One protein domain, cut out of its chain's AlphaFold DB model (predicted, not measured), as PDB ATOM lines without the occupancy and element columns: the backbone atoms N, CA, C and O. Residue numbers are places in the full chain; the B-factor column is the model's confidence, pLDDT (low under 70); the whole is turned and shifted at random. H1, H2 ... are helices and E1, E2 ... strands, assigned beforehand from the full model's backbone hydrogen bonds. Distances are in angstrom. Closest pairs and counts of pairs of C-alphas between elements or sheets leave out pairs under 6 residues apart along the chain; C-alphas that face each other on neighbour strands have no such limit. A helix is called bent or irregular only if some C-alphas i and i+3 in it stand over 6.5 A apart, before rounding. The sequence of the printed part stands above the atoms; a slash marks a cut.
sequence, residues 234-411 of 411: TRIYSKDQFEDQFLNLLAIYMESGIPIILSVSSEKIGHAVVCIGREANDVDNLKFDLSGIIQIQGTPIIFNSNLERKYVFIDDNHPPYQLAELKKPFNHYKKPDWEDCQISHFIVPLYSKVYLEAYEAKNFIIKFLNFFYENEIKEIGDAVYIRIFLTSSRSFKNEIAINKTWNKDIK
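Overview. This is residues 234 to 411 of the 411 residues of an uncharacterized protein of Indibacter alkaliphilus LW1 (UniProt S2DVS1). A strongly twisted sheet of six strands, with the kinked helix H1 over one face, makes one end of the domain; the other end holds the long helix H2 and the small strand pair E4 and E8, and helix H3 lies off to one side, farthest from the mean of the C-alphas. The 178 printed residues, under half of them in named elements, have three helices and eight strands in the order E1 H1 E2 E3 E4 E5 E6 E7 H2 E8 H3, a mixed class. The large sheet runs E1 E7 E2 E3 E5 E6, antiparallel throughout; E4 and E8 are parallel. The whole is compact, with a radius of gyration of the C-alphas of 18.1 A and spans of 54 by 36 by 34 A.

Along the chain. E1, residues 235 to 238, begins with C-alpha 235 at (-6.685, -57.233, 57.180). H1, residues 239 to 255, 19.5 A long, has a kink of 75 degrees near residue 246 and is irregular: C-alphas 241 and 244 are 9.5 A apart. E2 is residues 260 to 265; E3, residues 270 to 279, is 25.8 A long and bends by 67 degrees at residue 276. E4 is residues 299 to 303, E5 311 to 314, E6 322 to 324 and E7 342 to 348. H2, residues 358 to 375, measures 25.7 A, E8 is residues 384 to 386, and H3, residues 393 to 402, ends with C-alpha 402 at (6.412, -47.689, 29.476).

Arrangement. In the sheet, N 237 of E1 and O 346 of E7 are 2.9 A apart, and N 263 of E2 and O 345 of E7 2.9 A. The hairpin E2 and E3 has N 262 and O 273 at 2.8 A; E3 and E5 have N 276 and O 312 at 2.9 A; the hairpin E5 and E6 has N 311 and O 324 at 2.8 A. These pairs are within hydrogen-bond range. E1, H1 and E2 form a split strand-helix-strand unit, two strands running the same way with E7 between them, its crossover right-handed. H1 is on one face of the sheet, two layers, at a height of 8.1 A. H1 touches H2 with residues 249 to 253 alone, about perpendicular at 86 degrees; the closest C-alphas, of Leu 249 and Ala 358, are 6.0 A apart. H2 is not on the sheet. E4 and E8 have N 302 and O 384 within hydrogen-bond range at 2.8 A. H3 touches no helix. In H2 and H3 every O i to N i+4 pair is within range, in H1 9 of 13.

Size, cuts and confidence. The farthest C-alphas, of Pro 336 and Asp 409, are 57.0 A apart. The printed part has no cut. The links E3 to E4 and E6 to E7 are long. The model's pLDDT is under 70 at residues 377 to 380 and 411.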
ATOM      1  N   THR A 234      -8.988 -60.150  53.960       94.38
ATOM      2  CA  THR A 234      -9.163 -58.970  54.821       94.38
ATOM      3  C   THR A 234      -8.078 -58.821  55.883       94.38
ATOM      4  O   THR A 234      -7.774 -59.778  56.598       94.38
ATOM      5  N   ARG A 235      -7.582 -57.593  56.074       95.81
ATOM      6  CA  ARG A 235      -6.685 -57.233  57.180       95.81
ATOM      7  C   ARG A 235      -7.281 -56.094  58.002       95.81
ATOM      8  O   ARG A 235      -7.633 -55.058  57.447       95.81
ATOM      9  N   ILE A 236      -7.382 -56.293  59.315       96.56
ATOM     10  CA  ILE A 236      -7.852 -55.285  60.275       96.56
ATOM     11  C   ILE A 236      -6.639 -54.670  60.967       96.56
ATOM     12  O   ILE A 236      -5.740 -55.407  61.369       96.56
ATOM     13  N   TYR A 237      -6.633 -53.355  61.134       96.94
ATOM     14  CA  TYR A 237      -5.671 -52.627  61.956       96.94
ATOM     15  C   TYR A 237      -6.437 -51.863  63.026       96.94
ATOM     16  O   TYR A 237      -7.452 -51.240  62.709       96.94
ATOM     17  N   SER A 238      -5.953 -51.884  64.266       96.12
ATOM     18  CA  SER A 238      -6.455 -51.036  65.347       96.12
ATOM     19  C   SER A 238      -5.438 -49.958  65.694       96.12
ATOM     20  O   SER A 238      -4.226 -50.167  65.590       96.12
ATOM     21  N   LYS A 239      -5.929 -48.796  66.117       94.31
ATOM     22  CA  LYS A 239      -5.078 -47.702  66.576       94.31
ATOM     23  C   LYS A 239      -4.227 -48.133  67.771       94.31
ATOM     24  O   LYS A 239      -3.032 -47.870  67.771       94.31
ATOM     25  N   ASP A 240      -4.809 -48.873  68.710       93.62
ATOM     26  CA  ASP A 240      -4.122 -49.331  69.924       93.62
ATOM     27  C   ASP A 240      -2.974 -50.306  69.631       93.62
ATOM     28  O   ASP A 240      -1.969 -50.301  70.327       93.62
ATOM     29  N   GLN A 241      -3.093 -51.140  68.591       95.25
ATOM     30  CA  GLN A 241      -2.039 -52.096  68.237       95.25
ATOM     31  C   GLN A 241      -0.856 -51.433  67.517       95.25
ATOM     32  O   GLN A 241       0.273 -51.907  67.633       95.25
ATOM     33  N   PHE A 242      -1.118 -50.405  66.703       94.00
ATOM     34  CA  PHE A 242      -0.124 -49.838  65.784       94.00
ATOM     35  C   PHE A 242       0.351 -48.432  66.156       94.00
ATOM     36  O   PHE A 242       1.309 -47.961  65.542       94.00
ATOM     37  N   GLU A 243      -0.297 -47.779  67.122       92.06
ATOM     38  CA  GLU A 243       0.085 -46.486  67.699       92.06
ATOM     39  C   GLU A 243       0.470 -45.465  66.607       92.06
ATOM     40  O   GLU A 243      -0.308 -45.208  65.680       92.06
ATOM     41  N   ASP A 244       1.690 -44.928  66.653       87.62
ATOM     42  CA  ASP A 244       2.204 -43.924  65.713       87.62
ATOM     43  C   ASP A 244       2.281 -44.420  64.259       87.62
ATOM     44  O   ASP A 244       2.262 -43.633  63.307       87.62
ATOM     45  N   GLN A 245       2.330 -45.737  64.040       89.81
ATOM     46  CA  GLN A 245       2.363 -46.310  62.696       89.81
ATOM     47  C   GLN A 245       0.980 -46.423  62.059       89.81
ATOM     48  O   GLN A 245       0.892 -46.580  60.840       89.81
ATOM     49  N   PHE A 246      -0.096 -46.332  62.842       94.38
ATOM     50  CA  PHE A 246      -1.456 -46.617  62.390       94.38
ATOM     51  C   PHE A 246      -1.860 -45.796  61.154       94.38
ATOM     52  O   PHE A 246      -2.242 -46.353  60.122       94.38
ATOM     53  N   LEU A 247      -1.695 -44.470  61.208       92.94
ATOM     54  CA  LEU A 247      -2.028 -43.585  60.083       92.94
ATOM     55  C   LEU A 247      -1.032 -43.702  58.918       92.94
ATOM     56  O   LEU A 247      -1.407 -43.502  57.762       92.94
ATOM     57  N   ASN A 248       0.225 -44.064  59.194       91.31
ATOM     58  CA  ASN A 248       1.217 -44.331  58.153       91.31
ATOM     59  C   ASN A 248       0.832 -45.570  57.328       91.31
ATOM     60  O   ASN A 248       0.865 -45.509  56.101       91.31
ATOM     61  N   LEU A 249       0.393 -46.650  57.980       95.31
ATOM     62  CA  LEU A 249      -0.081 -47.863  57.310       95.31
ATOM     63  C   LEU A 249      -1.329 -47.589  56.466       95.31
ATOM     64  O   LEU A 249      -1.407 -48.024  55.318       95.31
ATOM     65  N   LEU A 250      -2.265 -46.797  56.996       96.06
ATOM     66  CA  LEU A 250      -3.437 -46.317  56.264       96.06
ATOM     67  C   LEU A 250      -3.026 -45.595  54.969       96.06
ATOM     68  O   LEU A 250      -3.510 -45.915  53.879       96.06
ATOM     69  N   ALA A 251      -2.085 -44.652  55.070       94.75
ATOM     70  CA  ALA A 251      -1.608 -43.874  53.932       94.75
ATOM     71  C   ALA A 251      -0.956 -44.742  52.838       94.75
ATOM     72  O   ALA A 251      -1.123 -44.433  51.658       94.75
ATOM     73  N   ILE A 252      -0.273 -45.839  53.194       95.62
ATOM     74  CA  ILE A 252       0.290 -46.793  52.219       95.62
ATOM     75  C   ILE A 252      -0.818 -47.390  51.346       95.62
ATOM     76  O   ILE A 252      -0.672 -47.465  50.124       95.62
ATOM     77  N   TYR A 253      -1.960 -47.764  51.928       97.00
ATOM     78  CA  TYR A 253      -3.090 -48.297  51.160       97.00
ATOM     79  C   TYR A 253      -3.727 -47.258  50.236       97.00
ATOM     80  O   TYR A 253      -4.076 -47.581  49.099       97.00
ATOM     81  N   MET A 254      -3.787 -45.999  50.672       95.81
ATOM     82  CA  MET A 254      -4.248 -44.896  49.823       95.81
ATOM     83  C   MET A 254      -3.321 -44.668  48.630       95.81
ATOM     84  O   MET A 254      -3.796 -44.492  47.511       95.81
ATOM     85  N   GLU A 255      -2.004 -44.753  48.829       93.75
ATOM     86  CA  GLU A 255      -1.036 -44.712  47.724       93.75
ATOM     87  C   GLU A 255      -1.108 -45.934  46.808       93.75
ATOM     88  O   GLU A 255      -0.786 -45.842  45.625       93.75
ATOM     89  N   SER A 256      -1.568 -47.065  47.339       95.00
ATOM     90  CA  SER A 256      -1.785 -48.305  46.587       95.00
ATOM     91  C   SER A 256      -3.060 -48.279  45.739       95.00
ATOM     92  O   SER A 256      -3.296 -49.201  44.962       95.00
ATOM     93  N   GLY A 257      -3.910 -47.252  45.884       95.62
ATOM     94  CA  GLY A 257      -5.204 -47.188  45.203       95.62
ATOM     95  C   GLY A 257      -6.182 -48.273  45.669       95.62
ATOM     96  O   GLY A 257      -6.966 -48.786  44.864       95.62
ATOM     97  N   ILE A 258      -6.111 -48.647  46.951       97.00
ATOM     98  CA  ILE A 258      -6.989 -49.635  47.586       97.00
ATOM     99  C   ILE A 258      -7.939 -48.878  48.519       97.00
ATOM    100  O   ILE A 258      -7.458 -48.318  49.502       97.00
ATOM    101  N   PRO A 259      -9.259 -48.833  48.256       97.94
ATOM    102  CA  PRO A 259     -10.193 -48.194  49.175       97.94
ATOM    103  C   PRO A 259     -10.304 -49.024  50.456       97.94
ATOM    104  O   PRO A 259     -10.306 -50.256  50.407       97.94
ATOM    105  N   ILE A 260     -10.408 -48.351  51.597       97.62
ATOM    106  CA  ILE A 260     -10.431 -48.993  52.917       97.62
ATOM    107  C   ILE A 260     -11.643 -48.535  53.714       97.62
ATOM    108  O   ILE A 260     -12.069 -47.384  53.606       97.62
ATOM    109  N   ILE A 261     -12.170 -49.433  54.537       97.88
ATOM    110  CA  ILE A 261     -13.264 -49.133  55.459       97.88
ATOM    111  C   ILE A 261     -12.658 -48.637  56.764       97.88
ATOM    112  O   ILE A 261     -11.755 -49.276  57.300       97.88
ATOM    113  N   LEU A 262     -13.149 -47.519  57.280       96.00
ATOM    114  CA  LEU A 262     -12.727 -46.935  58.545       96.00
ATOM    115  C   LEU A 262     -13.855 -47.048  59.560       96.00
ATOM    116  O   LEU A 262     -14.992 -46.687  59.264       96.00
ATOM    117  N   SER A 263     -13.507 -47.490  60.763       93.25
ATOM    118  CA  SER A 263     -14.361 -47.365  61.936       93.25
ATOM    119  C   SER A 263     -13.978 -46.107  62.691       93.25
ATOM    120  O   SER A 263     -12.810 -45.883  63.025       93.25
ATOM    121  N   VAL A 264     -14.989 -45.307  62.978       89.12
ATOM    122  CA  VAL A 264     -14.898 -44.035  63.675       89.12
ATOM    123  C   VAL A 264     -15.572 -44.203  65.014       89.12
ATOM    124  O   VAL A 264     -16.685 -44.725  65.082       89.12
ATOM    125  N   SER A 265     -14.909 -43.752  66.069       86.75
ATOM    126  CA  SER A 265     -15.497 -43.805  67.397       86.75
ATOM    127  C   SER A 265     -15.102 -42.611  68.255       86.75
ATOM    128  O   SER A 265     -13.954 -42.165  68.228       86.75
ATOM    129  N   SER A 266     -16.066 -42.150  69.043       85.38
ATOM    130  CA  SER A 266     -15.897 -41.361  70.265       85.38
ATOM    131  C   SER A 266     -16.729 -42.015  71.378       85.38
ATOM    132  O   SER A 266     -17.327 -43.068  71.161       85.38
ATOM    133  N   GLU A 267     -16.816 -41.404  72.563       80.69
ATOM    134  CA  GLU A 267     -17.699 -41.905  73.631       80.69
ATOM    135  C   GLU A 267     -19.179 -41.973  73.211       80.69
ATOM    136  O   GLU A 267     -19.940 -42.767  73.760       80.69
ATOM    137  N   LYS A 268     -19.597 -41.141  72.248       81.62
ATOM    138  CA  LYS A 268     -21.008 -40.984  71.856       81.62
ATOM    139  C   LYS A 268     -21.311 -41.375  70.416       81.62
ATOM    140  O   LYS A 268     -22.473 -41.592  70.085       81.62
ATOM    141  N   ILE A 269     -20.301 -41.405  69.553       84.88
ATOM    142  CA  ILE A 269     -20.471 -41.623  68.118       84.88
ATOM    143  C   ILE A 269     -19.779 -42.921  67.727       84.88
ATOM    144  O   ILE A 269     -18.603 -43.109  68.018       84.88
ATOM    145  N   GLY A 270     -20.506 -43.782  67.020       86.19
ATOM    146  CA  GLY A 270     -19.950 -44.863  66.214       86.19
ATOM    147  C   GLY A 270     -20.339 -44.626  64.760       86.19
ATOM    148  O   GLY A 270     -21.514 -44.394  64.477       86.19
ATOM    149  N   HIS A 271     -19.369 -44.637  63.846       91.19
ATOM    150  CA  HIS A 271     -19.631 -44.438  62.419       91.19
ATOM    151  C   HIS A 271     -18.697 -45.264  61.536       91.19
ATOM    152  O   HIS A 271     -17.580 -45.593  61.936       91.19
ATOM    153  N   ALA A 272     -19.143 -45.574  60.321       92.56
ATOM    154  CA  ALA A 272     -18.354 -46.281  59.320       92.56
ATOM    155  C   ALA A 272     -18.295 -45.467  58.025       92.56
ATOM    156  O   ALA A 272     -19.329 -45.080  57.485       92.56
ATOM    157  N   VAL A 273     -17.082 -45.235  57.521       95.38
ATOM    158  CA  VAL A 273     -16.836 -44.483  56.279       95.38
ATOM    159  C   VAL A 273     -15.815 -45.203  55.404       95.38
ATOM    160  O   VAL A 273     -15.065 -46.054  55.883       95.38
ATOM    161  N   VAL A 274     -15.726 -44.843  54.123       97.69
ATOM    162  CA  VAL A 274     -14.678 -45.359  53.224       97.69
ATOM    163  C   VAL A 274     -13.671 -44.261  52.925       97.69
ATOM    164  O   VAL A 274     -14.053 -43.191  52.466       97.69
ATOM    165  N   CYS A 275     -12.381 -44.530  53.106       97.88
ATOM    166  CA  CYS A 275     -11.326 -43.679  52.560       97.88
ATOM    167  C   CYS A 275     -10.903 -44.226  51.194       97.88
ATOM    168  O   CYS A 275     -10.576 -45.408  51.065       97.88
ATOM    169  N   ILE A 276     -10.964 -43.384  50.162       98.19
ATOM    170  CA  ILE A 276     -10.837 -43.812  48.759       98.19
ATOM    171  C   ILE A 276      -9.657 -43.172  48.027       98.19
ATOM    172  O   ILE A 276      -9.450 -43.447  46.845       98.19
ATOM    173  N   GLY A 277      -8.902 -42.300  48.687       97.06
ATOM    174  CA  GLY A 277      -7.766 -41.612  48.090       97.06
ATOM    175  C   GLY A 277      -7.472 -40.289  48.777       97.06
ATOM    176  O   GLY A 277      -7.666 -40.147  49.982       97.06
ATOM    177  N   ARG A 278      -6.982 -39.318  48.009       95.62
ATOM    178  CA  ARG A 278      -6.489 -38.036  48.527       95.62
ATOM    179  C   ARG A 278      -6.591 -36.908  47.517       95.62
ATOM    180  O   ARG A 278      -6.821 -37.149  46.333       95.62
ATOM    181  N   GLU A 279      -6.373 -35.684  47.975       93.94
ATOM    182  CA  GLU A 279      -6.115 -34.573  47.062       93.94
ATOM    183  C   GLU A 279      -4.788 -34.776  46.308       93.94
ATOM    184  O   GLU A 279      -3.868 -35.472  46.772       93.94
ATOM    185  N   ALA A 280      -4.699 -34.212  45.104       91.56
ATOM    186  CA  ALA A 280      -3.420 -34.118  44.420       91.56
ATOM    187  C   ALA A 280      -2.506 -33.146  45.180       91.56
ATOM    188  O   ALA A 280      -2.966 -32.155  45.742       91.56
ATOM    189  N   ASN A 281      -1.208 -33.445  45.204       85.06
ATOM    190  CA  ASN A 281      -0.253 -32.604  45.918       85.06
ATOM    191  C   ASN A 281       0.035 -31.340  45.104       85.06
ATOM    192  O   ASN A 281       0.235 -31.427  43.890       85.06
ATOM    193  N   ASP A 282       0.157 -30.213  45.795       82.31
ATOM    194  CA  ASP A 282       0.868 -29.050  45.280       82.31
ATOM    195  C   ASP A 282       2.374 -29.288  45.466       82.31
ATOM    196  O   ASP A 282       2.884 -29.278  46.588       82.31
ATOM    197  N   VAL A 283       3.068 -29.614  44.372       79.12
ATOM    198  CA  VAL A 283       4.488 -30.007  44.401       79.12
ATOM    199  C   VAL A 283       5.379 -28.853  44.868       79.12
ATOM    200  O   VAL A 283       6.429 -29.106  45.456       79.12
ATOM    201  N   ASP A 284       4.929 -27.611  44.693       81.00
ATOM    202  CA  ASP A 284       5.679 -26.417  45.075       81.00
ATOM    203  C   ASP A 284       5.524 -26.074  46.572       81.00
ATOM    204  O   ASP A 284       6.267 -25.247  47.100       81.00
ATOM    205  N   ASN A 285       4.589 -26.718  47.285       84.50
ATOM    206  CA  ASN A 285       4.248 -26.400  48.678       84.50
ATOM    207  C   ASN A 285       4.027 -27.656  49.540       84.50
ATOM    208  O   ASN A 285       3.031 -27.790  50.257       84.50
ATOM    209  N   LEU A 286       4.960 -28.606  49.458       88.25
ATOM    210  CA  LEU A 286       4.927 -29.823  50.270       88.25
ATOM    211  C   LEU A 286       5.313 -29.519  51.724       88.25
ATOM    212  O   LEU A 286       6.379 -28.968  51.995       88.25
ATOM    213  N   LYS A 287       4.465 -29.935  52.668       90.88
ATOM    214  CA  LYS A 287       4.715 -29.820  54.110       90.88
ATOM    215  C   LYS A 287       4.812 -31.192  54.746       90.88
ATOM    216  O   LYS A 287       3.950 -32.037  54.527       90.88
ATOM    217  N   PHE A 288       5.849 -31.411  55.541       89.50
ATOM    218  CA  PHE A 288       6.085 -32.693  56.188       89.50
ATOM    219  C   PHE A 288       6.004 -32.557  57.700       89.50
ATOM    220  O   PHE A 288       6.651 -31.693  58.289       89.50
ATOM    221  N   ASP A 289       5.276 -33.474  58.322       88.25
ATOM    222  CA  ASP A 289       5.377 -33.739  59.744       88.25
ATOM    223  C   ASP A 289       6.626 -34.591  60.004       88.25
ATOM    224  O   ASP A 289       6.640 -35.804  59.774       88.25
ATOM    225  N   LEU A 290       7.690 -33.922  60.448       87.56
ATOM    226  CA  LEU A 290       8.980 -34.536  60.759       87.56
ATOM    227  C   LEU A 290       9.071 -35.035  62.210       87.56
ATOM    228  O   LEU A 290      10.141 -35.467  62.644       87.56
ATOM    229  N   SER A 291       7.977 -34.982  62.977       83.00
ATOM    230  CA  SER A 291       7.974 -35.511  64.339       83.00
ATOM    231  C   SER A 291       8.173 -37.032  64.332       83.00
ATOM    232  O   SER A 291       7.537 -37.764  63.575       83.00
ATOM    233  N   GLY A 292       9.117 -37.513  65.148       78.81
ATOM    234  CA  GLY A 292       9.361 -38.948  65.330       78.81
ATOM    235  C   GLY A 292       9.891 -39.697  64.100       78.81
ATOM    236  O   GLY A 292       9.771 -40.921  64.051       78.81
ATOM    237  N   ILE A 293      10.463 -39.010  63.100       87.62
ATOM    238  CA  ILE A 293      11.048 -39.693  61.935       87.62
ATOM    239  C   ILE A 293      12.208 -40.604  62.349       87.62
ATOM    240  O   ILE A 293      13.028 -40.262  63.203       87.62
ATOM    241  N   ILE A 294      12.284 -41.774  61.716       87.19
ATOM    242  CA  ILE A 294      13.379 -42.716  61.949       87.19
ATOM    243  C   ILE A 294      14.658 -42.206  61.277       87.19
ATOM    244  O   ILE A 294      14.610 -41.533  60.245       87.19
ATOM    245  N   GLN A 295      15.804 -42.573  61.843       87.56
ATOM    246  CA  GLN A 295      17.113 -42.313  61.251       87.56
ATOM    247  C   GLN A 295      17.848 -43.630  61.028       87.56
ATOM    248  O   GLN A 295      17.839 -44.504  61.895       87.56
ATOM    249  N   ILE A 296      18.501 -43.755  59.878       84.38
ATOM    250  CA  ILE A 296      19.371 -44.880  59.540       84.38
ATOM    251  C   ILE A 296      20.773 -44.312  59.358       84.38
ATOM    252  O   ILE A 296      20.985 -43.484  58.480       84.38
ATOM    253  N   GLN A 297      21.707 -44.701  60.234       81.44
ATOM    254  CA  GLN A 297      23.090 -44.195  60.240       81.44
ATOM    255  C   GLN A 297      23.202 -42.654  60.221       81.44
ATOM    256  O   GLN A 297      24.095 -42.085  59.604       81.44
ATOM    257  N   GLY A 298      22.280 -41.963  60.899       83.62
ATOM    258  CA  GLY A 298      22.226 -40.498  60.930       83.62
ATOM    259  C   GLY A 298      21.508 -39.856  59.739       83.62
ATOM    260  O   GLY A 298      21.224 -38.663  59.794       83.62
ATOM    261  N   THR A 299      21.134 -40.620  58.707       86.69
ATOM    262  CA  THR A 299      20.294 -40.128  57.609       86.69
ATOM    263  C   THR A 299      18.809 -40.207  57.990       86.69
ATOM    264  O   THR A 299      18.310 -41.295  58.300       86.69
ATOM    265  N   PRO A 300      18.064 -39.087  57.954       90.06
ATOM    266  CA  PRO A 300      16.622 -39.072  58.171       90.06
ATOM    267  C   PRO A 300      15.855 -39.826  57.082       90.06
ATOM    268  O   PRO A 300      16.099 -39.637  55.888       90.06
ATOM    269  N   ILE A 301      14.871 -40.627  57.491       88.56
ATOM    270  CA  ILE A 301      13.954 -41.322  56.586       88.56
ATOM    271  C   ILE A 301      12.571 -40.676  56.669       88.56
ATOM    272  O   ILE A 301      11.890 -40.744  57.693       88.56
ATOM    273  N   ILE A 302      12.138 -40.080  55.564       90.25
ATOM    274  CA  ILE A 302      10.861 -39.379  55.443       90.25
ATOM    275  C   ILE A 302       9.917 -40.249  54.619       90.25
ATOM    276  O   ILE A 302      10.130 -40.466  53.426       90.25
ATOM    277  N   PHE A 303       8.844 -40.750  55.227       89.31
ATOM    278  CA  PHE A 303       7.831 -41.494  54.487       89.31
ATOM    279  C   PHE A 303       6.858 -40.540  53.796       89.31
ATOM    280  O   PHE A 303       6.522 -39.474  54.301       89.31
ATOM    281  N   ASN A 304       6.288 -40.965  52.670       89.19
ATOM    282  CA  ASN A 304       5.218 -40.227  51.999       89.19
ATOM    283  C   ASN A 304       4.003 -39.963  52.912       89.19
ATOM    284  O   ASN A 304       3.281 -38.998  52.698       89.19
ATOM    285  N   SER A 305       3.777 -40.781  53.944       86.62
ATOM    286  CA  SER A 305       2.720 -40.530  54.930       86.62
ATOM    287  C   SER A 305       2.989 -39.326  55.838       86.62
ATOM    288  O   SER A 305       2.056 -38.870  56.486       86.62
ATOM    289  N   ASN A 306       4.245 -38.870  55.947       88.88
ATOM    290  CA  ASN A 306       4.600 -37.668  56.700       88.88
ATOM    291  C   ASN A 306       4.117 -36.401  55.986       88.88
ATOM    292  O   ASN A 306       4.085 -35.343  56.597       88.88
ATOM    293  N   LEU A 307       3.744 -36.493  54.707       90.81
ATOM    294  CA  LEU A 307       3.192 -35.372  53.958       90.81
ATOM    295  C   LEU A 307       1.822 -34.967  54.524       90.81
ATOM    296  O   LEU A 307       0.875 -35.761  54.512       90.81
ATOM    297  N   GLU A 308       1.716 -33.718  54.963       91.00
ATOM    298  CA  GLU A 308       0.463 -33.093  55.373       91.00
ATOM    299  C   GLU A 308      -0.423 -32.865  54.146       91.00
ATOM    300  O   GLU A 308      -0.037 -32.181  53.198       91.00
ATOM    301  N   ARG A 309      -1.607 -33.481  54.149       92.00
ATOM    302  CA  ARG A 309      -2.579 -33.409  53.053       92.00
ATOM    303  C   ARG A 309      -3.935 -33.945  53.480       92.00
ATOM    304  O   ARG A 309      -4.054 -34.680  54.467       92.00
ATOM    305  N   LYS A 310      -4.941 -33.659  52.666       94.44
ATOM    306  CA  LYS A 310      -6.297 -34.171  52.834       94.44
ATOM    307  C   LYS A 310      -6.517 -35.475  52.080       94.44
ATOM    308  O   LYS A 310      -6.017 -35.706  50.978       94.44
ATOM    309  N   TYR A 311      -7.323 -36.319  52.697       96.00
ATOM    310  CA  TYR A 311      -7.799 -37.594  52.196       96.00
ATOM    311  C   TYR A 311      -9.267 -37.472  51.807       96.00
ATOM    312  O   TYR A 311      -9.978 -36.603  52.312       96.00
ATOM    313  N   VAL A 312      -9.698 -38.316  50.873       97.06
ATOM    314  CA  VAL A 312     -11.054 -38.291  50.324       97.06
ATOM    315  C   VAL A 312     -11.869 -39.417  50.936       97.06
ATOM    316  O   VAL A 312     -11.527 -40.593  50.782       97.06
ATOM    317  N   PHE A 313     -12.970 -39.043  51.575       96.50
ATOM    318  CA  PHE A 313     -13.883 -39.938  52.264       96.50
ATOM    319  C   PHE A 313     -15.234 -40.022  51.550       96.50
ATOM    320  O   PHE A 313     -15.724 -39.062  50.947       96.50
ATOM    321  N   ILE A 314     -15.831 -41.201  51.645       96.44
ATOM    322  CA  ILE A 314     -17.225 -41.479  51.334       96.44
ATOM    323  C   ILE A 314     -17.931 -41.708  52.663       96.44
ATOM    324  O   ILE A 314     -17.636 -42.676  53.366       96.44
ATOM    325  N   ASP A 315     -18.830 -40.788  52.986       94.00
ATOM    326  CA  ASP A 315     -19.621 -40.752  54.211       94.00
ATOM    327  C   ASP A 315     -21.087 -40.606  53.804       94.00
ATOM    328  O   ASP A 315     -21.418 -39.709  53.038       94.00
ATOM    329  N   ASP A 316     -21.952 -41.496  54.270       91.62
ATOM    330  CA  ASP A 316     -23.360 -41.570  53.877       91.62
ATOM    331  C   ASP A 316     -24.227 -40.425  54.437       91.62
ATOM    332  O   ASP A 316     -25.353 -40.224  53.973       91.62
ATOM    333  N   ASN A 317     -23.712 -39.662  55.405       91.56
ATOM    334  CA  ASN A 317     -24.366 -38.474  55.956       91.56
ATOM    335  C   ASN A 317     -24.055 -37.193  55.165       91.56
ATOM    336  O   ASN A 317     -24.676 -36.153  55.410       91.56
ATOM    337  N   HIS A 318     -23.093 -37.241  54.242       92.31
ATOM    338  CA  HIS A 318     -22.605 -36.088  53.492       92.31
ATOM    339  C   HIS A 318     -22.529 -36.390  51.990       92.31
ATOM    340  O   HIS A 318     -22.485 -37.543  51.582       92.31
ATOM    341  N   PRO A 319     -22.483 -35.367  51.119       92.94
ATOM    342  CA  PRO A 319     -22.193 -35.586  49.704       92.94
ATOM    343  C   PRO A 319     -20.891 -36.387  49.509       92.94
ATOM    344  O   PRO A 319     -19.996 -36.325  50.353       92.94
ATOM    345  N   PRO A 320     -20.721 -37.124  48.402       94.50
ATOM    346  CA  PRO A 320     -19.500 -37.889  48.179       94.50
ATOM    347  C   PRO A 320     -18.275 -36.969  48.055       94.50
ATOM    348  O   PRO A 320     -18.390 -35.790  47.726       94.50
ATOM    349  N   TYR A 321     -17.097 -37.555  48.266       96.19
ATOM    350  CA  TYR A 321     -15.786 -36.913  48.129       96.19
ATOM    351  C   TYR A 321     -15.463 -35.854  49.195       96.19
ATOM    352  O   TYR A 321     -14.861 -34.820  48.899       96.19
ATOM    353  N   GLN A 322     -15.813 -36.125  50.456       94.81
ATOM    354  CA  GLN A 322     -15.464 -35.237  51.566       94.81
ATOM    355  C   GLN A 322     -13.953 -35.234  51.811       94.81
ATOM    356  O   GLN A 322     -13.330 -36.288  51.909       94.81
ATOM    357  N   LEU A 323     -13.359 -34.044  51.909       94.50
ATOM    358  CA  LEU A 323     -11.929 -33.867  52.161       94.50
ATOM    359  C   LEU A 323     -11.660 -33.609  53.642       94.50
ATOM    360  O   LEU A 323     -12.195 -32.656  54.209       94.50
ATOM    361  N   ALA A 324     -10.772 -34.399  54.243       93.62
ATOM    362  CA  ALA A 324     -10.322 -34.187  55.618       93.62
ATOM    363  C   ALA A 324      -8.905 -34.727  55.860       93.62
ATOM    364  O   ALA A 324      -8.405 -35.570  55.121       93.62
ATOM    365  N   GLU A 325      -8.235 -34.244  56.902       92.19
ATOM    366  CA  GLU A 325      -6.940 -34.781  57.336       92.19
ATOM    367  C   GLU A 325      -7.143 -36.053  58.165       92.19
ATOM    368  O   GLU A 325      -8.083 -36.126  58.946       92.19
ATOM    369  N   LEU A 326      -6.236 -37.034  58.096       90.44
ATOM    370  CA  LEU A 326      -6.374 -38.267  58.896       90.44
ATOM    371  C   LEU A 326      -6.366 -38.021  60.411       90.44
ATOM    372  O   LEU A 326      -6.989 -38.774  61.154       90.44
ATOM    373  N   LYS A 327      -5.659 -36.978  60.866       87.12
ATOM    374  CA  LYS A 327      -5.621 -36.573  62.280       87.12
ATOM    375  C   LYS A 327      -6.914 -35.885  62.725       87.12
ATOM    376  O   LYS A 327      -7.199 -35.863  63.916       87.12
ATOM    377  N   LYS A 328      -7.679 -35.324  61.780       87.75
ATOM    378  CA  LYS A 328      -8.962 -34.646  62.009       87.75
ATOM    379  C   LYS A 328      -9.991 -35.032  60.929       87.75
ATOM    380  O   LYS A 328     -10.427 -34.177  60.149       87.75
ATOM    381  N   PRO A 329     -10.362 -36.323  60.848       85.00
ATOM    382  CA  PRO A 329     -11.061 -36.880  59.688       85.00
ATOM    383  C   PRO A 329     -12.513 -36.399  59.553       85.00
ATOM    384  O   PRO A 329     -13.093 -36.496  58.474       85.00
ATOM    385  N   PHE A 330     -13.084 -35.814  60.612       84.12
ATOM    386  CA  PHE A 330     -14.501 -35.446  60.680       84.12
ATOM    387  C   PHE A 330     -14.761 -33.965  60.968       84.12
ATOM    388  O   PHE A 330     -15.882 -33.597  61.288       84.12
ATOM    389  N   ASN A 331     -13.780 -33.081  60.747       83.31
ATOM    390  CA  ASN A 331     -13.958 -31.624  60.902       83.31
ATOM    391  C   ASN A 331     -15.080 -31.017  60.033       83.31
ATOM    392  O   ASN A 331     -15.487 -29.877  60.249       83.31
ATOM    393  N   HIS A 332     -15.555 -31.742  59.017       83.19
ATOM    394  CA  HIS A 332     -16.693 -31.322  58.201       83.19
ATOM    395  C   HIS A 332     -18.030 -31.418  58.957       83.19
ATOM    396  O   HIS A 332     -18.975 -30.695  58.623       83.19
ATOM    397  N   TYR A 333     -18.104 -32.229  60.016       86.75
ATOM    398  CA  TYR A 333     -19.219 -32.224  60.950       86.75
ATOM    399  C   TYR A 333     -19.114 -31.009  61.873       86.75
ATOM    400  O   TYR A 333     -18.330 -30.969  62.813       86.75
ATOM    401  N   LYS A 334     -19.958 -30.003  61.635       81.94
ATOM    402  CA  LYS A 334     -20.070 -28.799  62.481       81.94
ATOM    403  C   LYS A 334     -20.901 -29.061  63.749       81.94
ATOM    404  O   LYS A 334     -21.837 -28.316  64.035       81.94
ATOM    405  N   LYS A 335     -20.638 -30.168  64.450       84.44
ATOM    406  CA  LYS A 335     -21.370 -30.599  65.651       84.44
ATOM    407  C   LYS A 335     -20.381 -30.979  66.762       84.44
ATOM    408  O   LYS A 335     -19.487 -31.767  66.467       84.44
ATOM    409  N   PRO A 336     -20.589 -30.531  68.018       84.06
ATOM    410  CA  PRO A 336     -19.660 -30.802  69.120       84.06
ATOM    411  C   PRO A 336     -19.371 -32.290  69.349       84.06
ATOM    412  O   PRO A 336     -18.232 -32.665  69.583       84.06
ATOM    413  N   ASP A 337     -20.376 -33.162  69.197       85.31
ATOM    414  CA  ASP A 337     -20.202 -34.608  69.418       85.31
ATOM    415  C   ASP A 337     -19.222 -35.282  68.429       85.31
ATOM    416  O   ASP A 337     -18.827 -36.426  68.651       85.31
ATOM    417  N   TRP A 338     -18.837 -34.594  67.345       88.94
ATOM    418  CA  TRP A 338     -17.894 -35.089  66.334       88.94
ATOM    419  C   TRP A 338     -16.462 -34.570  66.506       88.94
ATOM    420  O   TRP A 338     -15.567 -35.066  65.822       88.94
ATOM    421  N   GLU A 339     -16.220 -33.597  67.391       84.06
ATOM    422  CA  GLU A 339     -14.894 -32.976  67.559       84.06
ATOM    423  C   GLU A 339     -13.848 -33.976  68.072       84.06
ATOM    424  O   GLU A 339     -12.706 -33.971  67.609       84.06
ATOM    425  N   ASP A 340     -14.268 -34.894  68.946       86.00
ATOM    426  CA  ASP A 340     -13.413 -35.926  69.543       86.00
ATOM    427  C   ASP A 340     -13.395 -37.244  68.749       86.00
ATOM    428  O   ASP A 340     -12.782 -38.227  69.173       86.00
ATOM    429  N   CYS A 341     -14.071 -37.308  67.596       89.62
ATOM    430  CA  CYS A 341     -14.120 -38.522  66.786       89.62
ATOM    431  C   CYS A 341     -12.753 -38.851  66.180       89.62
ATOM    432  O   CYS A 341     -12.147 -38.052  65.462       89.62
ATOM    433  N   GLN A 342     -12.308 -40.088  66.394       91.19
ATOM    434  CA  GLN A 342     -11.051 -40.598  65.859       91.19
ATOM    435  C   GLN A 342     -11.274 -41.890  65.075       91.19
ATOM    436  O   GLN A 342     -12.234 -42.627  65.300       91.19
ATOM    437  N   ILE A 343     -10.354 -42.180  64.156       94.38
ATOM    438  CA  ILE A 343     -10.303 -43.486  63.496       94.38
ATOM    439  C   ILE A 343      -9.741 -44.480  64.513       94.38
ATOM    440  O   ILE A 343      -8.575 -44.369  64.897       94.38
ATOM    441  N   SER A 344     -10.560 -45.435  64.947       93.94
ATOM    442  CA  SER A 344     -10.134 -46.485  65.879       93.94
ATOM    443  C   SER A 344      -9.628 -47.722  65.155       93.94
ATOM    444  O   SER A 344      -8.676 -48.354  65.608       93.94
ATOM    445  N   HIS A 345     -10.231 -48.054  64.013       95.75
ATOM    446  CA  HIS A 345      -9.862 -49.218  63.216       95.75
ATOM    447  C   HIS A 345      -9.967 -48.921  61.725       95.75
ATOM    448  O   HIS A 345     -10.766 -48.085  61.301       95.75
ATOM    449  N   PHE A 346      -9.215 -49.662  60.917       97.12
ATOM    450  CA  PHE A 346      -9.496 -49.763  59.490       97.12
ATOM    451  C   PHE A 346      -9.400 -51.200  58.987       97.12
ATOM    452  O   PHE A 346      -8.591 -51.996  59.471       97.12
ATOM    453  N   ILE A 347     -10.238 -51.525  58.003       97.81
ATOM    454  CA  ILE A 347     -10.278 -52.819  57.323       97.81
ATOM    455  C   ILE A 347      -9.834 -52.621  55.883       97.81
ATOM    456  O   ILE A 347     -10.366 -51.780  55.152       97.81
ATOM    457  N   VAL A 348      -8.880 -53.444  55.465       97.69
ATOM    458  CA  VAL A 348      -8.337 -53.432  54.114       97.69
ATOM    459  C   VAL A 348      -8.857 -54.642  53.335       97.69
ATOM    460  O   VAL A 348      -8.539 -55.781  53.698       97.69
ATOM    461  N   PRO A 349      -9.630 -54.428  52.257       97.00
ATOM    462  CA  PRO A 349     -10.097 -55.487  51.369       97.00
ATOM    463  C   PRO A 349      -8.981 -55.895  50.393       97.00
ATOM    464  O   PRO A 349      -8.951 -55.484  49.233       97.00
ATOM    465  N   LEU A 350      -8.015 -56.689  50.866       96.06
ATOM    466  CA  LEU A 350      -6.911 -57.164  50.029       96.06
ATOM    467  C   LEU A 350      -7.333 -58.327  49.133       96.06
ATOM    468  O   LEU A 350      -8.168 -59.155  49.498       96.06
ATOM    469  N   TYR A 351      -6.680 -58.441  47.977       93.25
ATOM    470  CA  TYR A 351      -6.744 -59.672  47.196       93.25
ATOM    471  C   TYR A 351      -6.199 -60.842  48.021       93.25
ATOM    472  O   TYR A 351      -5.158 -60.723  48.664       93.25
ATOM    473  N   SER A 352      -6.884 -61.984  47.977       89.31
ATOM    474  CA  SER A 352      -6.640 -63.132  48.866       89.31
ATOM    475  C   SER A 352      -5.230 -63.729  48.803       89.31
ATOM    476  O   SER A 352      -4.847 -64.476  49.696       89.31
ATOM    477  N   LYS A 353      -4.444 -63.399  47.770       88.81
ATOM    478  CA  LYS A 353      -3.048 -63.847  47.608       88.81
ATOM    479  C   LYS A 353      -2.006 -62.780  47.964       88.81
ATOM    480  O   LYS A 353      -0.834 -62.946  47.629       88.81
ATOM    481  N   VAL A 354      -2.407 -61.671  48.583       88.44
ATOM    482  CA  VAL A 354      -1.477 -60.671  49.119       88.44
ATOM    483  C   VAL A 354      -1.046 -61.115  50.515       88.44
ATOM    484  O   VAL A 354      -1.814 -61.006  51.462       88.44
ATOM    485  N   TYR A 355       0.183 -61.621  50.628       83.31
ATOM    486  CA  TYR A 355       0.776 -62.041  51.906       83.31
ATOM    487  C   TYR A 355       1.684 -60.970  52.526       83.31
ATOM    488  O   TYR A 355       1.856 -60.937  53.740       83.31
ATOM    489  N   LEU A 356       2.249 -60.085  51.698       89.75
ATOM    490  CA  LEU A 356       3.072 -58.960  52.137       89.75
ATOM    491  C   LEU A 356       2.195 -57.705  52.255       89.75
ATOM    492  O   LEU A 356       2.144 -56.870  51.354       89.75
ATOM    493  N   GLU A 357       1.436 -57.634  53.346       93.94
ATOM    494  CA  GLU A 357       0.614 -56.471  53.698       93.94
ATOM    495  C   GLU A 357       1.478 -55.258  54.103       93.94
ATOM    496  O   GLU A 357       2.689 -55.387  54.286       93.94
ATOM    497  N   ALA A 358       0.887 -54.059  54.181       94.75
ATOM    498  CA  ALA A 358       1.622 -52.796  54.329       94.75
ATOM    499  C   ALA A 358       2.637 -52.764  55.489       94.75
ATOM    500  O   ALA A 358       3.720 -52.202  55.329       94.75
ATOM    501  N   TYR A 359       2.311 -53.366  56.633       94.75
ATOM    502  CA  TYR A 359       3.188 -53.461  57.797       94.75
ATOM    503  C   TYR A 359       4.406 -54.340  57.510       94.75
ATOM    504  O   TYR A 359       5.541 -53.904  57.706       94.75
ATOM    505  N   GLU A 360       4.189 -55.534  56.957       94.31
ATOM    506  CA  GLU A 360       5.272 -56.444  56.570       94.31
ATOM    507  C   GLU A 360       6.154 -55.834  55.473       94.31
ATOM    508  O   GLU A 360       7.382 -55.865  55.566       94.31
ATOM    509  N   ALA A 361       5.543 -55.198  54.468       93.38
ATOM    510  CA  ALA A 361       6.260 -54.508  53.400       93.38
ATOM    511  C   ALA A 361       7.131 -53.366  53.943       93.38
ATOM    512  O   ALA A 361       8.304 -53.249  53.585       93.38
ATOM    513  N   LYS A 362       6.583 -52.541  54.842       92.94
ATOM    514  CA  LYS A 362       7.315 -51.440  55.475       92.94
ATOM    515  C   LYS A 362       8.486 -51.948  56.311       92.94
ATOM    516  O   LYS A 362       9.597 -51.442  56.161       92.94
ATOM    517  N   ASN A 363       8.267 -52.964  57.141       92.38
ATOM    518  CA  ASN A 363       9.323 -53.560  57.957       92.38
ATOM    519  C   ASN A 363      10.430 -54.178  57.099       92.38
ATOM    520  O   ASN A 363      11.610 -54.031  57.419       92.38
ATOM    521  N   PHE A 364      10.065 -54.840  55.999       93.06
ATOM    522  CA  PHE A 364      11.027 -55.375  55.043       93.06
ATOM    523  C   PHE A 364      11.876 -54.264  54.413       93.06
ATOM    524  O   PHE A 364      13.096 -54.379  54.398       93.06
ATOM    525  N   ILE A 365      11.256 -53.168  53.962       91.25
ATOM    526  CA  ILE A 365      11.965 -52.032  53.355       91.25
ATOM    527  C   ILE A 365      12.931 -51.380  54.348       91.25
ATOM    528  O   ILE A 365      14.070 -51.105  53.989       91.25
ATOM    529  N   ILE A 366      12.520 -51.174  55.603       89.38
ATOM    530  CA  ILE A 366      13.399 -50.596  56.633       89.38
ATOM    531  C   ILE A 366      14.604 -51.511  56.897       89.38
ATOM    532  O   ILE A 366      15.737 -51.037  56.937       89.38
ATOM    533  N   LYS A 367      14.382 -52.827  57.028       90.38
ATOM    534  CA  LYS A 367      15.468 -53.810  57.197       90.38
ATOM    535  C   LYS A 367      16.408 -53.835  55.995       90.38
ATOM    536  O   LYS A 367      17.621 -53.862  56.176       90.38
ATOM    537  N   PHE A 368      15.845 -53.813  54.789       89.31
ATOM    538  CA  PHE A 368      16.606 -53.770  53.547       89.31
ATOM    539  C   PHE A 368      17.481 -52.518  53.486       89.31
ATOM    540  O   PHE A 368      18.667 -52.632  53.207       89.31
ATOM    541  N   LEU A 369      16.928 -51.346  53.815       87.00
ATOM    542  CA  LEU A 369      17.693 -50.104  53.855       87.00
ATOM    543  C   LEU A 369      18.820 -50.173  54.879       87.00
ATOM    544  O   LEU A 369      19.954 -49.925  54.498       87.00
ATOM    545  N   ASN A 370      18.559 -50.581  56.124       86.25
ATOM    546  CA  ASN A 370      19.619 -50.741  57.129       86.25
ATOM    547  C   ASN A 370      20.780 -51.605  56.611       86.25
ATOM    548  O   ASN A 370      21.932 -51.185  56.676       86.25
ATOM    549  N   PHE A 371      20.472 -52.767  56.025       86.88
ATOM    550  CA  PHE A 371      21.485 -53.637  55.425       86.88
ATOM    551  C   PHE A 371      22.240 -52.946  54.280       86.88
ATOM    552  O   PHE A 371      23.465 -53.022  54.204       86.88
ATOM    553  N   PHE A 372      21.526 -52.258  53.391       82.69
ATOM    554  CA  PHE A 372      22.115 -51.590  52.231       82.69
ATOM    555  C   PHE A 372      23.037 -50.426  52.631       82.69
ATOM    556  O   PHE A 372      24.114 -50.260  52.060       82.69
ATOM    557  N   TYR A 373      22.653 -49.663  53.657       79.69
ATOM    558  CA  TYR A 373      23.459 -48.596  54.254       79.69
ATOM    559  C   TYR A 373      24.734 -49.126  54.921       79.69
ATOM    560  O   TYR A 373      25.784 -48.502  54.838       79.69
ATOM    561  N   GLU A 374      24.678 -50.281  55.583       78.62
ATOM    562  CA  GLU A 374      25.862 -50.879  56.219       78.62
ATOM    563  C   GLU A 374      26.901 -51.387  55.213       78.62
ATOM    564  O   GLU A 374      28.088 -51.419  55.536       78.62
ATOM    565  N   ASN A 375      26.476 -51.778  54.005       78.19
ATOM    566  CA  ASN A 375      27.316 -52.573  53.105       78.19
ATOM    567  C   ASN A 375      27.636 -51.911  51.756       78.19
ATOM    568  O   ASN A 375      28.721 -52.153  51.225       78.19
ATOM    569  N   GLU A 376      26.742 -51.096  51.185       71.25
ATOM    570  CA  GLU A 376      26.851 -50.693  49.772       71.25
ATOM    571  C   GLU A 376      26.847 -49.181  49.516       71.25
ATOM    572  O   GLU A 376      27.475 -48.747  48.548       71.25
ATOM    573  N   ILE A 377      26.217 -48.355  50.365       66.44
ATOM    574  CA  ILE A 377      26.196 -46.897  50.156       66.44
ATOM    575  C   ILE A 377      26.922 -46.142  51.269       66.44
ATOM    576  O   ILE A 377      26.557 -46.232  52.433       66.44
ATOM    577  N   LYS A 378      27.914 -45.327  50.884       61.22
ATOM    578  CA  LYS A 378      28.669 -44.459  51.803       61.22
ATOM    579  C   LYS A 378      28.101 -43.043  51.946       61.22
ATOM    580  O   LYS A 378      28.368 -42.404  52.954       61.22
ATOM    581  N   GLU A 379      27.327 -42.558  50.973       64.06
ATOM    582  CA  GLU A 379      26.723 -41.217  50.995       64.06
ATOM    583  C   GLU A 379      25.319 -41.246  50.361       64.06
ATOM    584  O   GLU A 379      25.180 -41.522  49.168       64.06
ATOM    585  N   ILE A 380      24.273 -40.957  51.145       65.81
ATOM    586  CA  ILE A 380      22.906 -40.728  50.643       65.81
ATOM    587  C   ILE A 380      22.422 -39.367  51.119       65.81
ATOM    588  O   ILE A 380      21.761 -39.303  52.149       65.81
ATOM    589  N   GLY A 381      22.727 -38.319  50.345       74.69
ATOM    590  CA  GLY A 381      22.181 -36.963  50.498       74.69
ATOM    591  C   GLY A 381      21.978 -36.487  51.944       74.69
ATOM    592  O   GLY A 381      22.664 -36.916  52.867       74.69
ATOM    593  N   ASP A 382      21.006 -35.598  52.138       84.69
ATOM    594  CA  ASP A 382      20.650 -35.096  53.473       84.69
ATOM    595  C   ASP A 382      19.456 -35.845  54.090       84.69
ATOM    596  O   ASP A 382      19.221 -35.760  55.294       84.69
ATOM    597  N   ALA A 383      18.675 -36.568  53.277       87.12
ATOM    598  CA  ALA A 383      17.520 -37.362  53.696       87.12
ATOM    599  C   ALA A 383      17.115 -38.378  52.615       87.12
ATOM    600  O   ALA A 383      17.349 -38.164  51.422       87.12
ATOM    601  N   VAL A 384      16.418 -39.444  53.020       87.44
ATOM    602  CA  VAL A 384      15.774 -40.391  52.099       87.44
ATOM    603  C   VAL A 384      14.270 -40.266  52.179       87.44
ATOM    604  O   VAL A 384      13.660 -40.471  53.227       87.44
ATOM    605  N   TYR A 385      13.661 -39.995  51.031       88.69
ATOM    606  CA  TYR A 385      12.218 -39.992  50.881       88.69
ATOM    607  C   TYR A 385      11.715 -41.351  50.380       88.69
ATOM    608  O   TYR A 385      12.147 -41.831  49.331       88.69
ATOM    609  N   ILE A 386      10.771 -41.962  51.101       89.75
ATOM    610  CA  ILE A 386      10.225 -43.285  50.777       89.75
ATOM    611  C   ILE A 386       8.722 -43.205  50.537       89.75
ATOM    612  O   ILE A 386       7.936 -42.867  51.424       89.75
ATOM    613  N   ARG A 387       8.294 -43.651  49.356       90.94
ATOM    614  CA  ARG A 387       6.888 -43.915  49.050       90.94
ATOM    615  C   ARG A 387       6.674 -45.412  48.877       90.94
ATOM    616  O   ARG A 387       7.175 -46.006  47.929       90.94
ATOM    617  N   ILE A 388       5.909 -46.002  49.790       92.19
ATOM    618  CA  ILE A 388       5.526 -47.416  49.744       92.19
ATOM    619  C   ILE A 388       4.117 -47.511  49.172       92.19
ATOM    620  O   ILE A 388       3.222 -46.782  49.600       92.19
ATOM    621  N   PHE A 389       3.922 -48.425  48.228       92.19
ATOM    622  CA  PHE A 389       2.609 -48.817  47.740       92.19
ATOM    623  C   PHE A 389       2.631 -50.286  47.310       92.19
ATOM    624  O   PHE A 389       3.664 -50.821  46.908       92.19
ATOM    625  N   LEU A 390       1.479 -50.938  47.396       93.12
ATOM    626  CA  LEU A 390       1.247 -52.292  46.927       93.12
ATOM    627  C   LEU A 390       0.658 -52.227  45.519       93.12
ATOM    628  O   LEU A 390      -0.254 -51.450  45.246       93.12
ATOM    629  N   THR A 391       1.165 -53.058  44.614       92.06
ATOM    630  CA  THR A 391       0.651 -53.138  43.245       92.06
ATOM    631  C   THR A 391       0.732 -54.560  42.709       92.06
ATOM    632  O   THR A 391       1.445 -55.413  43.240       92.06
ATOM    633  N   SER A 392      -0.014 -54.834  41.641       89.44
ATOM    634  CA  SER A 392       0.059 -56.129  40.974       89.44
ATOM    635  C   SER A 392       1.358 -56.251  40.173       89.44
ATOM    636  O   SER A 392       1.842 -55.277  39.597       89.44
ATOM    637  N   SER A 393       1.883 -57.473  40.040       90.06
ATOM    638  CA  SER A 393       3.042 -57.735  39.171       90.06
ATOM    639  C   SER A 393       2.800 -57.271  37.727       90.06
ATOM    640  O   SER A 393       3.718 -56.783  37.073       90.06
ATOM    641  N   ARG A 394       1.556 -57.367  37.236       90.88
ATOM    642  CA  ARG A 394       1.172 -56.894  35.896       90.88
ATOM    643  C   ARG A 394       1.311 -55.378  35.781       90.88
ATOM    644  O   ARG A 394       1.948 -54.903  34.849       90.88
ATOM    645  N   SER A 395       0.754 -54.640  36.737       91.12
ATOM    646  CA  SER A 395       0.827 -53.176  36.786       91.12
ATOM    647  C   SER A 395       2.270 -52.690  36.927       91.12
ATOM    648  O   SER A 395       2.668 -51.783  36.205       91.12
ATOM    649  N   PHE A 396       3.069 -53.333  37.787       90.62
ATOM    650  CA  PHE A 396       4.485 -53.005  37.966       90.62
ATOM    651  C   PHE A 396       5.301 -53.207  36.683       90.62
ATOM    652  O   PHE A 396       5.985 -52.293  36.237       90.62
ATOM    653  N   LYS A 397       5.178 -54.379  36.044       91.44
ATOM    654  CA  LYS A 397       5.864 -54.677  34.775       91.44
ATOM    655  C   LYS A 397       5.445 -53.725  33.659       91.44
ATOM    656  O   LYS A 397       6.288 -53.293  32.881       91.44
ATOM    657  N   ASN A 398       4.155 -53.398  33.587       92.69
ATOM    658  CA  ASN A 398       3.656 -52.430  32.619       92.69
ATOM    659  C   ASN A 398       4.293 -51.051  32.828       92.69
ATOM    660  O   ASN A 398       4.765 -50.460  31.863       92.69
ATOM    661  N   GLU A 399       4.348 -50.567  34.074       90.69
ATOM    662  CA  GLU A 399       4.966 -49.278  34.399       90.69
ATOM    663  C   GLU A 399       6.457 -49.256  34.041       90.69
ATOM    664  O   GLU A 399       6.896 -48.333  33.364       90.69
ATOM    665  N   ILE A 400       7.225 -50.296  34.392       89.62
ATOM    666  CA  ILE A 400       8.646 -50.407  34.009       89.62
ATOM    667  C   ILE A 400       8.822 -50.322  32.486       89.62
ATOM    668  O   ILE A 400       9.696 -49.603  31.991       89.62
ATOM    669  N   ALA A 401       7.982 -51.032  31.729       88.88
ATOM    670  CA  ALA A 401       8.086 -51.076  30.277       88.88
ATOM    671  C   ALA A 401       7.844 -49.696  29.635       88.88
ATOM    672  O   ALA A 401       8.606 -49.275  28.757       88.88
ATOM    673  N   ILE A 402       6.811 -48.970  30.081       90.94
ATOM    674  CA  ILE A 402       6.412 -47.689  29.476       90.94
ATOM    675  C   ILE A 402       7.200 -46.494  30.018       90.94
ATOM    676  O   ILE A 402       7.397 -45.508  29.302       90.94
ATOM    677  N   ASN A 403       7.672 -46.562  31.263       86.88
ATOM    678  CA  ASN A 403       8.279 -45.424  31.928       86.88
ATOM    679  C   ASN A 403       9.725 -45.227  31.465       86.88
ATOM    680  O   ASN A 403      10.610 -46.050  31.693       86.88
ATOM    681  N   LYS A 404       9.982 -44.124  30.762       84.62
ATOM    682  CA  LYS A 404      11.295 -43.824  30.173       84.62
ATOM    683  C   LYS A 404      12.332 -43.335  31.188       84.62
ATOM    684  O   LYS A 404      13.497 -43.270  30.816       84.62
ATOM    685  N   THR A 405      11.938 -43.006  32.420       86.81
ATOM    686  CA  THR A 405      12.868 -42.503  33.447       86.81
ATOM    687  C   THR A 405      13.642 -43.612  34.157       86.81
ATOM    688  O   THR A 405      14.646 -43.332  34.804       86.81
ATOM    689  N   TRP A 406      13.203 -44.867  34.033       79.06
ATOM    690  CA  TRP A 406      13.863 -46.013  34.653       79.06
ATOM    691  C   TRP A 406      15.116 -46.425  33.875       79.06
ATOM    692  O   TRP A 406      15.126 -46.400  32.640       79.06
ATOM    693  N   ASN A 407      16.160 -46.838  34.606       77.69
ATOM    694  CA  ASN A 407      17.396 -47.353  34.016       77.69
ATOM    695  C   ASN A 407      17.095 -48.570  33.117       77.69
ATOM    696  O   ASN A 407      16.263 -49.409  33.459       77.69
ATOM    697  N   LYS A 408      17.793 -48.669  31.978       77.88
ATOM    698  CA  LYS A 408      17.708 -49.795  31.039       77.88
ATOM    699  C   LYS A 408      18.000 -51.135  31.704       77.88
ATOM    700  O   LYS A 408      17.378 -52.103  31.313       77.88
ATOM    701  N   ASP A 409      18.871 -51.174  32.710       77.00
ATOM    702  CA  ASP A 409      19.199 -52.420  33.416       77.00
ATOM    703  C   ASP A 409      18.041 -52.945  34.287       77.00
ATOM    704  O   ASP A 409      18.052 -54.099  34.706       77.00
ATOM    705  N   ILE A 410      17.044 -52.096  34.577       72.25
ATOM    706  CA  ILE A 410      15.839 -52.453  35.345       72.25
ATOM    707  C   ILE A 410      14.669 -52.828  34.412       72.25
ATOM    708  O   ILE A 410      13.708 -53.458  34.858       72.25
ATOM    709  N   LYS A 411      14.732 -52.433  33.132       66.06
ATOM    710  CA  LYS A 411      13.730 -52.764  32.107       66.06
ATOM    711  C   LYS A 411      13.965 -54.146  31.528       66.06
ATOM    712  O   LYS A 411      12.950 -54.856  31.343       66.06
TER     713      LYS A 411